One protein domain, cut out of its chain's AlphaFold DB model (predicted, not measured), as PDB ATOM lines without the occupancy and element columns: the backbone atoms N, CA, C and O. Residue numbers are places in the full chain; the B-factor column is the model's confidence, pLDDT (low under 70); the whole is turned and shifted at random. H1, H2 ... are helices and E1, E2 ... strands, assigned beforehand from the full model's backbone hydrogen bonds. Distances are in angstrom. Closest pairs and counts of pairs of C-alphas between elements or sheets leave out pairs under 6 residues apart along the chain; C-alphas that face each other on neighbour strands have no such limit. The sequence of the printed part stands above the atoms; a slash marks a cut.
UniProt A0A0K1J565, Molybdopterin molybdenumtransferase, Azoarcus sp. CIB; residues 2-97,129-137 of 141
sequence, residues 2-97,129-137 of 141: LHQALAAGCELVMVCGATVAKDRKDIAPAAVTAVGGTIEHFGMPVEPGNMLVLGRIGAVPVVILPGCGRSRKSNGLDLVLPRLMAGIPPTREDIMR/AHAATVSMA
ATOM      1  N   LEU A   2      35.851  60.568 104.283       91.75
ATOM      2  CA  LEU A   2      36.044  61.568 103.204       91.75
ATOM      3  C   LEU A   2      36.046  60.940 101.799       91.75
ATOM      4  O   LEU A   2      35.277  61.365 100.948       91.75
ATOM      5  N   HIS A   3      36.808  59.861 101.582       91.69
ATOM      6  CA  HIS A   3      36.768  59.123 100.310       91.69
ATOM      7  C   HIS A   3      35.371  58.598  99.948       91.69
ATOM      8  O   HIS A   3      35.019  58.583  98.777       91.69
ATOM      9  N   GLN A   4      34.565  58.188 100.934       91.25
ATOM     10  CA  GLN A   4      33.206  57.694 100.683       91.25
ATOM     11  C   GLN A   4      32.268  58.830 100.269       91.25
ATOM     12  O   GLN A   4      31.504  58.656  99.331       91.25
ATOM     13  N   ALA A   5      32.354  59.993 100.924       90.88
ATOM     14  CA  ALA A   5      31.570  61.168 100.547       90.88
ATOM     15  C   ALA A   5      31.900  61.624  99.113       90.88
ATOM     16  O   ALA A   5      30.999  61.888  98.322       90.88
ATOM     17  N   LEU A   6      33.188  61.633  98.752       91.75
ATOM     18  CA  LEU A   6      33.626  61.960  97.393       91.75
ATOM     19  C   LEU A   6      33.159  60.918  96.371       91.75
ATOM     20  O   LEU A   6      32.638  61.282  95.322       91.75
ATOM     21  N   ALA A   7      33.287  59.625  96.684       92.12
ATOM     22  CA  ALA A   7      32.813  58.545  95.817       92.12
ATOM     23  C   ALA A   7      31.285  58.558  95.629       92.12
ATOM     24  O   ALA A   7      30.797  58.136  94.586       92.12
ATOM     25  N   ALA A   8      30.539  59.074  96.608       92.81
ATOM     26  CA  ALA A   8      29.096  59.283  96.520       92.81
ATOM     27  C   ALA A   8      28.701  60.525  95.692       92.81
ATOM     28  O   ALA A   8      27.515  60.821  95.586       92.81
ATOM     29  N   GLY A   9      29.663  61.261  95.123       92.12
ATOM     30  CA  GLY A   9      29.395  62.440  94.297       92.12
ATOM     31  C   GLY A   9      28.992  63.681  95.092       92.12
ATOM     32  O   GLY A   9      28.308  64.544  94.550       92.12
ATOM     33  N   CYS A  10      29.384  63.786  96.368       92.88
ATOM     34  CA  CYS A  10      29.093  64.978  97.164       92.88
ATOM     35  C   CYS A  10      29.831  66.203  96.610       92.88
ATOM     36  O   CYS A  10      31.049  66.183  96.441       92.88
ATOM     37  N   GLU A  11      29.088  67.283  96.396       94.06
ATOM     38  CA  GLU A  11      29.578  68.562  95.870       94.06
ATOM     39  C   GLU A  11      29.976  69.536  96.993       94.06
ATOM     40  O   GLU A  11      30.651  70.529  96.745       94.06
ATOM     41  N   LEU A  12      29.609  69.234  98.243       94.94
ATOM     42  CA  LEU A  12      30.094  69.892  99.455       94.94
ATOM     43  C   LEU A  12      30.283  68.850 100.560       94.94
ATOM     44  O   LEU A  12      29.407  68.011 100.793       94.94
ATOM     45  N   VAL A  13      31.390  68.956 101.297       95.56
ATOM     46  CA  VAL A  13      31.630  68.157 102.502       95.56
ATOM     47  C   VAL A  13      31.730  69.063 103.723       95.56
ATOM     48  O   VAL A  13      32.584  69.942 103.795       95.56
ATOM     49  N   MET A  14      30.898  68.814 104.728       94.31
ATOM     50  CA  MET A  14      31.009  69.452 106.038       94.31
ATOM     51  C   MET A  14      31.583  68.459 107.040       94.31
ATOM     52  O   MET A  14      31.096  67.339 107.156       94.31
ATOM     53  N   VAL A  15      32.618  68.843 107.777       92.88
ATOM     54  CA  VAL A  15      33.277  67.990 108.765       92.88
ATOM     55  C   VAL A  15      32.950  68.496 110.158       92.88
ATOM     56  O   VAL A  15      33.299  69.616 110.523       92.88
ATOM     57  N   CYS A  16      32.311  67.648 110.956       88.88
ATOM     58  CA  CYS A  16      32.081  67.906 112.368       88.88
ATOM     59  C   CYS A  16      33.055  67.063 113.197       88.88
ATOM     60  O   CYS A  16      32.942  65.838 113.250       88.88
ATOM     61  N   GLY A  17      34.039  67.712 113.818       81.06
ATOM     62  CA  GLY A  17      34.975  67.048 114.724       81.06
ATOM     63  C   GLY A  17      34.404  66.865 116.131       81.06
ATOM     64  O   GLY A  17      33.402  67.480 116.504       81.06
ATOM     65  N   ALA A  18      35.071  66.038 116.938       78.75
ATOM     66  CA  ALA A  18      34.850  65.998 118.386       78.75
ATOM     67  C   ALA A  18      35.310  67.298 119.075       78.75
ATOM     68  O   ALA A  18      34.711  67.725 120.060       78.75
ATOM     69  N   THR A  19      36.353  67.932 118.536       80.75
ATOM     70  CA  THR A  19      36.919  69.195 119.011       80.75
ATOM     71  C   THR A  19      36.967  70.225 117.891       80.75
ATOM     72  O   THR A  19      36.907  69.900 116.703       80.75
ATOM     73  N   VAL A  20      37.089  71.488 118.289       86.44
ATOM     74  CA  VAL A  20      37.331  72.599 117.370       86.44
ATOM     75  C   VAL A  20      38.759  72.510 116.845       86.44
ATOM     76  O   VAL A  20      39.686  72.398 117.648       86.44
ATOM     77  N   ALA A  21      38.928  72.580 115.525       89.25
ATOM     78  CA  ALA A  21      40.247  72.649 114.914       89.25
ATOM     79  C   ALA A  21      40.901  73.998 115.249       89.25
ATOM     80  O   ALA A  21      40.336  75.052 114.974       89.25
ATOM     81  N   LYS A  22      42.085  73.955 115.849       88.31
ATOM     82  CA  LYS A  22      42.941  75.086 116.220       88.31
ATOM     83  C   LYS A  22      44.213  75.153 115.386       88.31
ATOM     84  O   LYS A  22      44.762  76.238 115.230       88.31
ATOM     85  N   ASP A  23      44.663  74.021 114.849       90.25
ATOM     86  CA  ASP A  23      45.843  73.951 113.990       90.25
ATOM     87  C   ASP A  23      45.645  73.003 112.796       90.25
ATOM     88  O   ASP A  23      44.793  72.114 112.789       90.25
ATOM     89  N   ARG A  24      46.489  73.160 111.772       88.12
ATOM     90  CA  ARG A  24      46.536  72.290 110.589       88.12
ATOM     91  C   ARG A  24      46.882  70.837 110.916       88.12
ATOM     92  O   ARG A  24      46.610  69.965 110.095       88.12
ATOM     93  N   LYS A  25      47.495  70.575 112.073       88.69
ATOM     94  CA  LYS A  25      47.818  69.220 112.540       88.69
ATOM     95  C   LYS A  25      46.662  68.534 113.270       88.69
ATOM     96  O   LYS A  25      46.785  67.352 113.581       88.69
ATOM     97  N   ASP A  26      45.555  69.232 113.523       92.56
ATOM     98  CA  ASP A  26      44.373  68.598 114.101       92.56
ATOM     99  C   ASP A  26      43.763  67.575 113.139       92.56
ATOM    100  O   ASP A  26      43.932  67.650 111.921       92.56
ATOM    101  N   ILE A  27      43.019  66.615 113.695       91.88
ATOM    102  CA  ILE A  27      42.529  65.435 112.968       91.88
ATOM    103  C   ILE A  27      41.753  65.814 111.704       91.88
ATOM    104  O   ILE A  27      41.994  65.230 110.653       91.88
ATOM    105  N   ALA A  28      40.832  66.781 111.780       92.88
ATOM    106  CA  ALA A  28      39.996  67.137 110.635       92.88
ATOM    107  C   ALA A  28      40.802  67.804 109.497       92.88
ATOM    108  O   ALA A  28      40.743  67.290 108.377       92.88
ATOM    109  N   PRO A  29      41.601  68.867 109.733       94.88
ATOM    110  CA  PRO A  29      42.468  69.418 108.692       94.88
ATOM    111  C   PRO A  29      43.493  68.411 108.152       94.88
ATOM    112  O   PRO A  29      43.686  68.330 106.940       94.88
ATOM    113  N   ALA A  30      44.099  67.602 109.027       94.56
ATOM    114  CA  ALA A  30      45.063  66.578 108.633       94.56
ATOM    115  C   ALA A  30      44.423  65.465 107.787       94.56
ATOM    116  O   ALA A  30      45.037  64.969 106.849       94.56
ATOM    117  N   ALA A  31      43.173  65.086 108.069       94.31
ATOM    118  CA  ALA A  31      42.444  64.121 107.253       94.31
ATOM    119  C   ALA A  31      42.156  64.668 105.848       94.31
ATOM    120  O   ALA A  31      42.245  63.915 104.881       94.31
ATOM    121  N   VAL A  32      41.848  65.963 105.723       95.94
ATOM    122  CA  VAL A  32      41.656  66.621 104.421       95.94
ATOM    123  C   VAL A  32      42.952  66.612 103.614       95.94
ATOM    124  O   VAL A  32      42.933  66.242 102.442       95.94
ATOM    125  N   THR A  33      44.087  66.960 104.222       96.12
ATOM    126  CA  THR A  33      45.376  66.941 103.515       96.12
ATOM    127  C   THR A  33      45.837  65.522 103.180       96.12
ATOM    128  O   THR A  33      46.365  65.297 102.093       96.12
ATOM    129  N   ALA A  34      45.573  64.544 104.050       95.25
ATOM    130  CA  ALA A  34      45.922  63.141 103.823       95.25
ATOM    131  C   ALA A  34      45.210  62.518 102.610       95.25
ATOM    132  O   ALA A  34      45.759  61.615 101.985       95.25
ATOM    133  N   VAL A  35      44.018  63.006 102.250       95.00
ATOM    134  CA  VAL A  35      43.281  62.566 101.050       95.00
ATOM    135  C   VAL A  35      43.579  63.422  99.810       95.00
ATOM    136  O   VAL A  35      42.830  63.395  98.838       95.00
ATOM    137  N   GLY A  36      44.665  64.203  99.837       95.44
ATOM    138  CA  GLY A  36      45.092  65.061  98.727       95.44
ATOM    139  C   GLY A  36      44.363  66.406  98.647       95.44
ATOM    140  O   GLY A  36      44.444  67.092  97.629       95.44
ATOM    141  N   GLY A  37      43.635  66.787  99.697       96.75
ATOM    142  CA  GLY A  37      43.014  68.099  99.811       96.75
ATOM    143  C   GLY A  37      43.976  69.197 100.263       96.75
ATOM    144  O   GLY A  37      45.122  68.960 100.647       96.75
ATOM    145  N   THR A  38      43.482  70.430 100.257       96.88
ATOM    146  CA  THR A  38      44.218  71.620 100.696       96.88
ATOM    147  C   THR A  38      43.403  72.415 101.701       96.88
ATOM    148  O   THR A  38      42.206  72.604 101.507       96.88
ATOM    149  N   ILE A  39      44.061  72.924 102.743       96.56
ATOM    150  CA  ILE A  39      43.473  73.896 103.672       96.56
ATOM    151  C   ILE A  39      43.712  75.297 103.116       96.56
ATOM    152  O   ILE A  39      44.859  75.723 102.982       96.56
ATOM    153  N   GLU A  40      42.634  75.998 102.789       95.31
ATOM    154  CA  GLU A  40      42.659  77.291 102.102       95.31
ATOM    155  C   GLU A  40      42.597  78.461 103.082       95.31
ATOM    156  O   GLU A  40      43.326  79.444 102.934       95.31
ATOM    157  N   HIS A  41      41.764  78.347 104.116       95.38
ATOM    158  CA  HIS A  41      41.596  79.396 105.109       95.38
ATOM    159  C   HIS A  41      41.323  78.814 106.491       95.38
ATOM    160  O   HIS A  41      40.618  77.817 106.624       95.38
ATOM    161  N   PHE A  42      41.889  79.442 107.518       94.44
ATOM    162  CA  PHE A  42      41.754  79.005 108.898       94.44
ATOM    163  C   PHE A  42      41.253  80.165 109.747       94.44
ATOM    164  O   PHE A  42      41.901  81.211 109.803       94.44
ATOM    165  N   GLY A  43      40.132  79.937 110.419       92.25
ATOM    166  CA  GLY A  43      39.452  80.914 111.244       92.25
ATOM    167  C   GLY A  43      38.592  81.895 110.449       92.25
ATOM    168  O   GLY A  43      38.516  81.847 109.226       92.25
ATOM    169  N   MET A  44      37.913  82.779 111.168       91.06
ATOM    170  CA  MET A  44      37.058  83.821 110.611       91.06
ATOM    171  C   MET A  44      36.957  84.987 111.608       91.06
ATOM    172  O   MET A  44      36.895  84.743 112.812       91.06
ATOM    173  N   PRO A  45      36.896  86.255 111.165       91.06
ATOM    174  CA  PRO A  45      36.717  87.403 112.060       91.06
ATOM    175  C   PRO A  45      35.252  87.599 112.509       91.06
ATOM    176  O   PRO A  45      34.758  88.722 112.531       91.06
ATOM    177  N   VAL A  46      34.537  86.520 112.839       87.94
ATOM    178  CA  VAL A  46      33.114  86.534 113.223       87.94
ATOM    179  C   VAL A  46      32.923  85.693 114.478       87.94
ATOM    180  O   VAL A  46      33.421  84.571 114.550       87.94
ATOM    181  N   GLU A  47      32.177  86.218 115.446       85.19
ATOM    182  CA  GLU A  47      31.791  85.504 116.663       85.19
ATOM    183  C   GLU A  47      30.259  85.496 116.784       85.19
ATOM    184  O   GLU A  47      29.661  86.572 116.751       85.19
ATOM    185  N   PRO A  48      29.602  84.331 116.940       84.31
ATOM    186  CA  PRO A  48      30.159  82.973 116.953       84.31
ATOM    187  C   PRO A  48      30.658  82.492 115.578       84.31
ATOM    188  O   PRO A  48      30.073  82.818 114.550       84.31
ATOM    189  N   GLY A  49      31.690  81.640 115.545       87.25
ATOM    190  CA  GLY A  49      32.159  80.979 114.306       87.25
ATOM    191  C   GLY A  49      33.626  81.212 113.939       87.25
ATOM    192  O   GLY A  49      34.072  80.772 112.881       87.25
ATOM    193  N   ASN A  50      34.384  81.841 114.831       89.31
ATOM    194  CA  ASN A  50      35.763  82.268 114.614       89.31
ATOM    195  C   ASN A  50      36.760  81.162 114.234       89.31
ATOM    196  O   ASN A  50      37.817  81.468 113.693       89.31
ATOM    197  N   MET A  51      36.437  79.892 114.496       92.50
ATOM    198  CA  MET A  51      37.283  78.731 114.198       92.50
ATOM    199  C   MET A  51      36.801  77.909 112.993       92.50
ATOM    200  O   MET A  51      37.160  76.739 112.862       92.50
ATOM    201  N   LEU A  52      35.965  78.474 112.120       93.44
ATOM    202  CA  LEU A  52      35.615  77.829 110.854       93.44
ATOM    203  C   LEU A  52      36.879  77.639 109.998       93.44
ATOM    204  O   LEU A  52      37.706  78.544 109.887       93.44
ATOM    205  N   VAL A  53      37.041  76.468 109.381       95.62
ATOM    206  CA  VAL A  53      38.163  76.197 108.467       95.62
ATOM    207  C   VAL A  53      37.612  75.822 107.103       95.62
ATOM    208  O   VAL A  53      36.732  74.966 106.994       95.62
ATOM    209  N   LEU A  54      38.163  76.445 106.065       96.44
ATOM    210  CA  LEU A  54      37.867  76.130 104.677       96.44
ATOM    211  C   LEU A  54      39.028  75.397 104.034       96.44
ATOM    212  O   LEU A  54      40.198  75.760 104.176       96.44
ATOM    213  N   GLY A  55      38.674  74.360 103.297       96.31
ATOM    214  CA  GLY A  55      39.569  73.638 102.427       96.31
ATOM    215  C   GLY A  55      38.828  73.115 101.212       96.31
ATOM    216  O   GLY A  55      37.655  73.404 100.991       96.31
ATOM    217  N   ARG A  56      39.521  72.289 100.441       96.56
ATOM    218  CA  ARG A  56      38.956  71.606  99.279       96.56
ATOM    219  C   ARG A  56      39.639  70.275  99.043       96.56
ATOM    220  O   ARG A  56      40.802  70.104  99.404       96.56
ATOM    221  N   ILE A  57      38.937  69.361  98.386       96.88
ATOM    222  CA  ILE A  57      39.503  68.134  97.823       96.88
ATOM    223  C   ILE A  57      39.138  68.115  96.338       96.88
ATOM    224  O   ILE A  57      37.973  67.966  95.973       96.88
ATOM    225  N   GLY A  58      40.125  68.345  95.469       94.56
ATOM    226  CA  GLY A  58      39.855  68.643  94.060       94.56
ATOM    227  C   GLY A  58      39.012  69.915  93.920       94.56
ATOM    228  O   GLY A  58      39.434  70.977  94.379       94.56
ATOM    229  N   ALA A  59      37.833  69.793  93.303       92.62
ATOM    230  CA  ALA A  59      36.850  70.872  93.158       92.62
ATOM    231  C   ALA A  59      35.803  70.914  94.288       92.62
ATOM    232  O   ALA A  59      35.002  71.841  94.334       92.62
ATOM    233  N   VAL A  60      35.791  69.920  95.184       95.88
ATOM    234  CA  VAL A  60      34.778  69.806  96.238       95.88
ATOM    235  C   VAL A  60      35.206  70.643  97.446       95.88
ATOM    236  O   VAL A  60      36.219  70.303  98.074       95.88
ATOM    237  N   PRO A  61      34.483  71.720  97.804       96.94
ATOM    238  CA  PRO A  61      34.736  72.458  99.031       96.94
ATOM    239  C   PRO A  61      34.553  71.574 100.266       96.94
ATOM    240  O   PRO A  61      33.664  70.720 100.340       96.94
ATOM    241  N   VAL A  62      35.397  71.817 101.263       96.44
ATOM    242  CA  VAL A  62      35.340  71.188 102.577       96.44
ATOM    243  C   VAL A  62      35.247  72.272 103.642       96.44
ATOM    244  O   VAL A  62      36.120  73.132 103.736       96.44
ATOM    245  N   VAL A  63      34.215  72.205 104.478       95.69
ATOM    246  CA  VAL A  63      34.032  73.105 105.621       95.69
ATOM    247  C   VAL A  63      34.223  72.306 106.896       95.69
ATOM    248  O   VAL A  63      33.441  71.404 107.179       95.69
ATOM    249  N   ILE A  64      35.236  72.627 107.694       94.81
ATOM    250  CA  ILE A  64      35.361  72.069 109.042       94.81
ATOM    251  C   ILE A  64      34.631  73.017 109.983       94.81
ATOM    252  O   ILE A  64      34.971  74.197 110.099       94.81
ATOM    253  N   LEU A  65      33.587  72.487 110.611       92.69
ATOM    254  CA  LEU A  65      32.658  73.268 111.410       92.69
ATOM    255  C   LEU A  65      33.318  73.720 112.724       92.69
ATOM    256  O   LEU A  65      33.999  72.916 113.372       92.69
ATOM    257  N   PRO A  66      33.084  74.970 113.164       86.06
ATOM    258  CA  PRO A  66      33.475  75.406 114.498       86.06
ATOM    259  C   PRO A  66      32.672  74.637 115.560       86.06
ATOM    260  O   PRO A  66      31.637  74.033 115.271       86.06
ATOM    261  N   GLY A  67      33.099  74.698 116.825       76.38
ATOM    262  CA  GLY A  67      32.393  74.019 117.926       76.38
ATOM    263  C   GLY A  67      30.930  74.452 118.068       76.38
ATOM    264  O   GLY A  67      30.076  73.649 118.434       76.38
ATOM    265  N   CYS A  68      30.631  75.702 117.697       60.84
ATOM    266  CA  CYS A  68      29.285  76.267 117.666       60.84
ATOM    267  C   CYS A  68      28.451  75.862 116.442       60.84
ATOM    268  O   CYS A  68      27.259  76.146 116.437       60.84
ATOM    269  N   GLY A  69      29.002  75.145 115.454       58.56
ATOM    270  CA  GLY A  69      28.264  74.695 114.265       58.56
ATOM    271  C   GLY A  69      27.114  73.718 114.561       58.56
ATOM    272  O   GLY A  69      26.391  73.326 113.655       58.56
ATOM    273  N   ARG A  70      26.945  73.313 115.830       62.41
ATOM    274  CA  ARG A  70      25.816  72.513 116.342       62.41
ATOM    275  C   ARG A  70      24.715  73.357 117.011       62.41
ATOM    276  O   ARG A  70      23.705  72.805 117.436       62.41
ATOM    277  N   SER A  71      24.920  74.666 117.162       65.81
ATOM    278  CA  SER A  71      23.961  75.606 117.755       65.81
ATOM    279  C   SER A  71      22.985  76.130 116.700       65.81
ATOM    280  O   SER A  71      23.352  76.260 115.538       65.81
ATOM    281  N   ARG A  72      21.758  76.494 117.105       63.97
ATOM    282  CA  ARG A  72      20.816  77.235 116.237       63.97
ATOM    283  C   ARG A  72      21.154  78.723 116.119       63.97
ATOM    284  O   ARG A  72      20.511  79.428 115.351       63.97
ATOM    285  N   LYS A  73      22.096  79.217 116.929       75.19
ATOM    286  CA  LYS A  73      22.532  80.613 116.854       75.19
ATOM    287  C   LYS A  73      23.234  80.842 115.522       75.19
ATOM    288  O   LYS A  73      24.091  80.035 115.148       75.19
ATOM    289  N   SER A  74      22.897  81.957 114.879       79.44
ATOM    290  CA  SER A  74      23.619  82.405 113.696       79.44
ATOM    291  C   SER A  74      25.119  82.472 113.994       79.44
ATOM    292  O   SER A  74      25.530  82.924 115.068       79.44
ATOM    293  N   ASN A  75      25.928  81.946 113.082       85.38
ATOM    294  CA  ASN A  75      27.376  81.902 113.193       85.38
ATOM    295  C   ASN A  75      28.044  82.091 111.823       85.38
ATOM    296  O   ASN A  75      27.387  82.139 110.786       85.38
ATOM    297  N   GLY A  76      29.375  82.159 111.807       87.81
ATOM    298  CA  GLY A  76      30.165  82.341 110.585       87.81
ATOM    299  C   GLY A  76      29.855  81.363 109.438       87.81
ATOM    300  O   GLY A  76      30.039  81.712 108.272       87.81
ATOM    301  N   LEU A  77      29.332  80.163 109.728       91.00
ATOM    302  CA  LEU A  77      28.860  79.226 108.706       91.00
ATOM    303  C   LEU A  77      27.735  79.820 107.854       91.00
ATOM    304  O   LEU A  77      27.739  79.603 106.645       91.00
ATOM    305  N   ASP A  78      26.816  80.584 108.441       90.25
ATOM    306  CA  ASP A  78      25.666  81.161 107.731       90.25
ATOM    307  C   ASP A  78      26.092  82.204 106.687       90.25
ATOM    308  O   ASP A  78      25.378  82.445 105.719       90.25
ATOM    309  N   LEU A  79      27.291  82.777 106.832       90.81
ATOM    310  CA  LEU A  79      27.876  83.708 105.863       90.81
ATOM    311  C   LEU A  79      28.582  82.986 104.703       90.81
ATOM    312  O   LEU A  79      28.697  83.516 103.595       90.81
ATOM    313  N   VAL A  80      29.074  81.771 104.951       93.69
ATOM    314  CA  VAL A  80      29.903  80.999 104.015       93.69
ATOM    315  C   VAL A  80      29.077  79.982 103.236       93.69
ATOM    316  O   VAL A  80      29.243  79.845 102.023       93.69
ATOM    317  N   LEU A  81      28.176  79.274 103.914       92.88
ATOM    318  CA  LEU A  81      27.405  78.173 103.352       92.88
ATOM    319  C   LEU A  81      26.557  78.599 102.144       92.88
ATOM    320  O   LEU A  81      26.657  77.917 101.126       92.88
ATOM    321  N   PRO A  82      25.809  79.723 102.158       93.62
ATOM    322  CA  PRO A  82      25.048  80.155 100.983       93.62
ATOM    323  C   PRO A  82      25.934  80.415  99.759       93.62
ATOM    324  O   PRO A  82      25.549  80.096  98.637       93.62
ATOM    325  N   ARG A  83      27.151  80.938  99.964       94.25
ATOM    326  CA  ARG A  83      28.116  81.191  98.882       94.25
ATOM    327  C   ARG A  83      28.634  79.883  98.287       94.25
ATOM    328  O   ARG A  83      28.669  79.734  97.069       94.25
ATOM    329  N   LEU A  84      28.956  78.908  99.140       94.06
ATOM    330  CA  LEU A  84      29.352  77.564  98.707       94.06
ATOM    331  C   LEU A  84      28.219  76.849  97.962       94.06
ATOM    332  O   LEU A  84      28.461  76.277  96.904       94.06
ATOM    333  N   MET A  85      26.984  76.940  98.464       91.75
ATOM    334  CA  MET A  85      25.788  76.421  97.788       91.75
ATOM    335  C   MET A  85      25.533  77.098  96.441       91.75
ATOM    336  O   MET A  85      24.915  76.491  95.580       91.75
ATOM    337  N   ALA A  86      25.998  78.331  96.244       91.44
ATOM    338  CA  ALA A  86      25.905  79.034  94.970       91.44
ATOM    339  C   ALA A  86      27.054  78.723  93.999       91.44
ATOM    340  O   ALA A  86      27.079  79.268  92.897       91.44
ATOM    341  N   GLY A  87      28.011  77.875  94.388       91.12
ATOM    342  CA  GLY A  87      29.210  77.622  93.592       91.12
ATOM    343  C   GLY A  87      30.161  78.822  93.545       91.12
ATOM    344  O   GLY A  87      30.915  78.966  92.586       91.12
ATOM    345  N   ILE A  88      30.130  79.686  94.567       93.06
ATOM    346  CA  ILE A  88      30.978  80.879  94.694       93.06
ATOM    347  C   ILE A  88      31.844  80.727  95.958       93.06
ATOM    348  O   ILE A  88      31.506  81.281  97.009       93.06
ATOM    349  N   PRO A  89      32.948  79.957  95.918       91.31
ATOM    350  CA  PRO A  89      33.804  79.783  97.086       91.31
ATOM    351  C   PRO A  89      34.367  81.130  97.557       91.31
ATOM    352  O   PRO A  89      34.944  81.857  96.744       91.31
ATOM    353  N   PRO A  90      34.201  81.502  98.841       93.56
ATOM    354  CA  PRO A  90      34.735  82.758  99.337       93.56
ATOM    355  C   PRO A  90      36.263  82.717  99.340       93.56
ATOM    356  O   PRO A  90      36.886  81.750  99.781       93.56
ATOM    357  N   THR A  91      36.872  83.798  98.872       94.00
ATOM    358  CA  THR A  91      38.316  83.990  98.958       94.00
ATOM    359  C   THR A  91      38.733  84.314 100.392       94.00
ATOM    360  O   THR A  91      37.923  84.697 101.239       94.00
ATOM    361  N   ARG A  92      40.041  84.236 100.669       93.50
ATOM    362  CA  ARG A  92      40.609  84.728 101.934       93.50
ATOM    363  C   ARG A  92      40.180  86.167 102.226       93.50
ATOM    364  O   ARG A  92      39.898  86.481 103.375       93.50
ATOM    365  N   GLU A  93      40.163  87.033 101.216       93.44
ATOM    366  CA  GLU A  93      39.779  88.433 101.395       93.44
ATOM    367  C   GLU A  93      38.292  88.573 101.732       93.44
ATOM    368  O   GLU A  93      37.960  89.309 102.660       93.44
ATOM    369  N   ASP A  94      37.419  87.816 101.058       94.62
ATOM    370  CA  ASP A  94      35.984  87.800 101.364       94.62
ATOM    371  C   ASP A  94      35.739  87.438 102.830       94.62
ATOM    372  O   ASP A  94      35.003  88.134 103.522       94.62
ATOM    373  N   ILE A  95      36.402  86.387 103.325       94.44
ATOM    374  CA  ILE A  95      36.256  85.927 104.714       94.44
ATOM    375  C   ILE A  95      36.735  86.997 105.692       94.44
ATOM    376  O   ILE A  95      36.061  87.283 106.679       94.44
ATOM    377  N   MET A  96      37.880  87.624 105.412       93.06
ATOM    378  CA  MET A  96      38.421  88.667 106.285       93.06
ATOM    379  C   MET A  96      37.530  89.919 106.339       93.06
ATOM    380  O   MET A  96      37.569  90.640 107.333       93.06
ATOM    381  N   ARG A  97      36.707  90.167 105.311       92.06
ATOM    382  CA  ARG A  97      35.747  91.283 105.253       92.06
ATOM    383  C   ARG A  97      34.411  90.997 105.944       92.06
ATOM    384  O   ARG A  97      33.623  91.920 106.108       92.06
ATOM    385  N   ALA A 129      23.453  69.048  94.242       64.88
ATOM    386  CA  ALA A 129      22.505  67.940  94.320       64.88
ATOM    387  C   ALA A 129      22.780  67.037  95.535       64.88
ATOM    388  O   ALA A 129      21.863  66.404  96.055       64.88
ATOM    389  N   HIS A 130      24.035  66.995  96.003       73.06
ATOM    390  CA  HIS A 130      24.472  66.142  97.107       73.06
ATOM    391  C   HIS A 130      25.434  66.892  98.041       73.06
ATOM    392  O   HIS A 130      26.535  67.274  97.643       73.06
ATOM    393  N   ALA A 131      25.042  67.058  99.306       72.69
ATOM    394  CA  ALA A 131      25.901  67.548 100.384       72.69
ATOM    395  C   ALA A 131      25.954  66.507 101.510       72.69
ATOM    396  O   ALA A 131      24.932  65.909 101.849       72.69
ATOM    397  N   ALA A 132      27.130  66.295 102.102       70.25
ATOM    398  CA  ALA A 132      27.304  65.340 103.195       70.25
ATOM    399  C   ALA A 132      27.962  65.978 104.418       70.25
ATOM    400  O   ALA A 132      28.931  66.733 104.304       70.25
ATOM    401  N   THR A 133      27.482  65.590 105.599       74.81
ATOM    402  CA  THR A 133      28.143  65.874 106.873       74.81
ATOM    403  C   THR A 133      28.895  64.633 107.333       74.81
ATOM    404  O   THR A 133      28.302  63.584 107.578       74.81
ATOM    405  N   VAL A 134      30.211  64.746 107.472       77.44
ATOM    406  CA  VAL A 134      31.090  63.696 107.977       77.44
ATOM    407  C   VAL A 134      31.440  64.002 109.428       77.44
ATOM    408  O   VAL A 134      32.055  65.024 109.729       77.44
ATOM    409  N   SER A 135      31.076  63.101 110.339       73.62
ATOM    410  CA  SER A 135      31.523  63.169 111.731       73.62
ATOM    411  C   SER A 135      32.855  62.442 111.877       73.62
ATOM    412  O   SER A 135      32.969  61.276 111.495       73.62
ATOM    413  N   MET A 136      33.869  63.115 112.416       67.06
ATOM    414  CA  MET A 136      35.147  62.485 112.746       67.06
ATOM    415  C   MET A 136      35.284  62.373 114.258       67.06
ATOM    416  O   MET A 136      35.543  63.359 114.952       67.06
ATOM    417  N   ALA A 137      35.091  61.156 114.765       53.00
ATOM    418  CA  ALA A 137      35.399  60.820 116.145       53.00
ATOM    419  C   ALA A 137      36.913  60.637 116.310       53.00
ATOM    420  O   ALA A 137      37.577  60.038 115.462       53.00
TER     421      ALA A 137
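This is residues 2 to 97 and 129 to 137 of the 141 residues of the protein "Molybdopterin molybdenumtransferase" of Azoarcus sp. CIB (UniProt A0A0K1J565). A strongly twisted sheet of five strands makes the middle, with H1 and H2 covering one face and H4 over the opposite face. H5 only grazes the sheet, and the short H3 follows E4. The printed part has 105 residues with five named helices and five named strands, in the order H1, E1, H2, E2, E3, E4, H3, H4, H5, E5. The sheet runs E2, E3, E4, E1, E5 and is mixed; the class is mixed, helices and strands. The whole is compact, with a radius of gyration of the C-alphas of 12.5 A, and spans 34 by 28 by 26 A.

H1, residues 2 to 7, is on the sheet at a height of 8.5 A, over E1, residues 12 to 17, and runs along the strands, at 19 degrees to E1 on the local plane. H2, residues 27 to 34, is on the same face; its closest C-alphas to E1 are those of Ala 28 and Gly 17, 6.5 A apart. E2, residues 38 to 42, E3, residues 53 to 57, and E4, residues 60 to 64, form a meander, each strand the antiparallel neighbour of the one before, through two hairpins; N 40 and O 54 are 2.8 A apart and N 55 and O 62 are 2.9 A apart, within hydrogen-bond range. E1, H2 and E2 form a split strand-helix-strand unit, two strands running the same way with E3 and E4 between them in the sheet, and its crossover is right-handed. E4 and E1 are parallel at 22 degrees, with N 15 and O 63 2.8 A apart. H3, residues 67 to 70, is close to but not clearly touching H4, residues 76 to 85; the closest C-alphas are those of Gly 69 and Leu 77, 7.2 A apart. H4 is on the face opposite H1 and H2, at a height of 10.0 A, and runs along the strands, at 12 degrees to E4 on the local plane. H5, residues 92 to 96, only grazes the sheet; its closest C-alphas to E2 are those of Arg 92 and His 41, 6.3 A apart. E5, residues 131 to 136, is an edge strand parallel to E1, with N 14 and O 132 2.9 A apart. Each O i to N i+4 pair is within hydrogen-bond range in H1, H2 and H5, and 4 of 6 are in H4; H3 is too short for one.

H1 begins at C-alpha 2, (36.044, 61.568, 103.204), and E5 ends at C-alpha 136, (35.147, 62.485, 112.746). E1 is 16.3 A long, E5 16.2 A, H4 14.8 A, E3 13.4 A and E4 13.0 A.

Residues 98 to 128 are not printed, and C-alphas 97 and 129 are 29.0 A apart across the cut. Of the links printed whole, none is long. Residues 68 to 72, 129, 136 and 137 have pLDDT under 70.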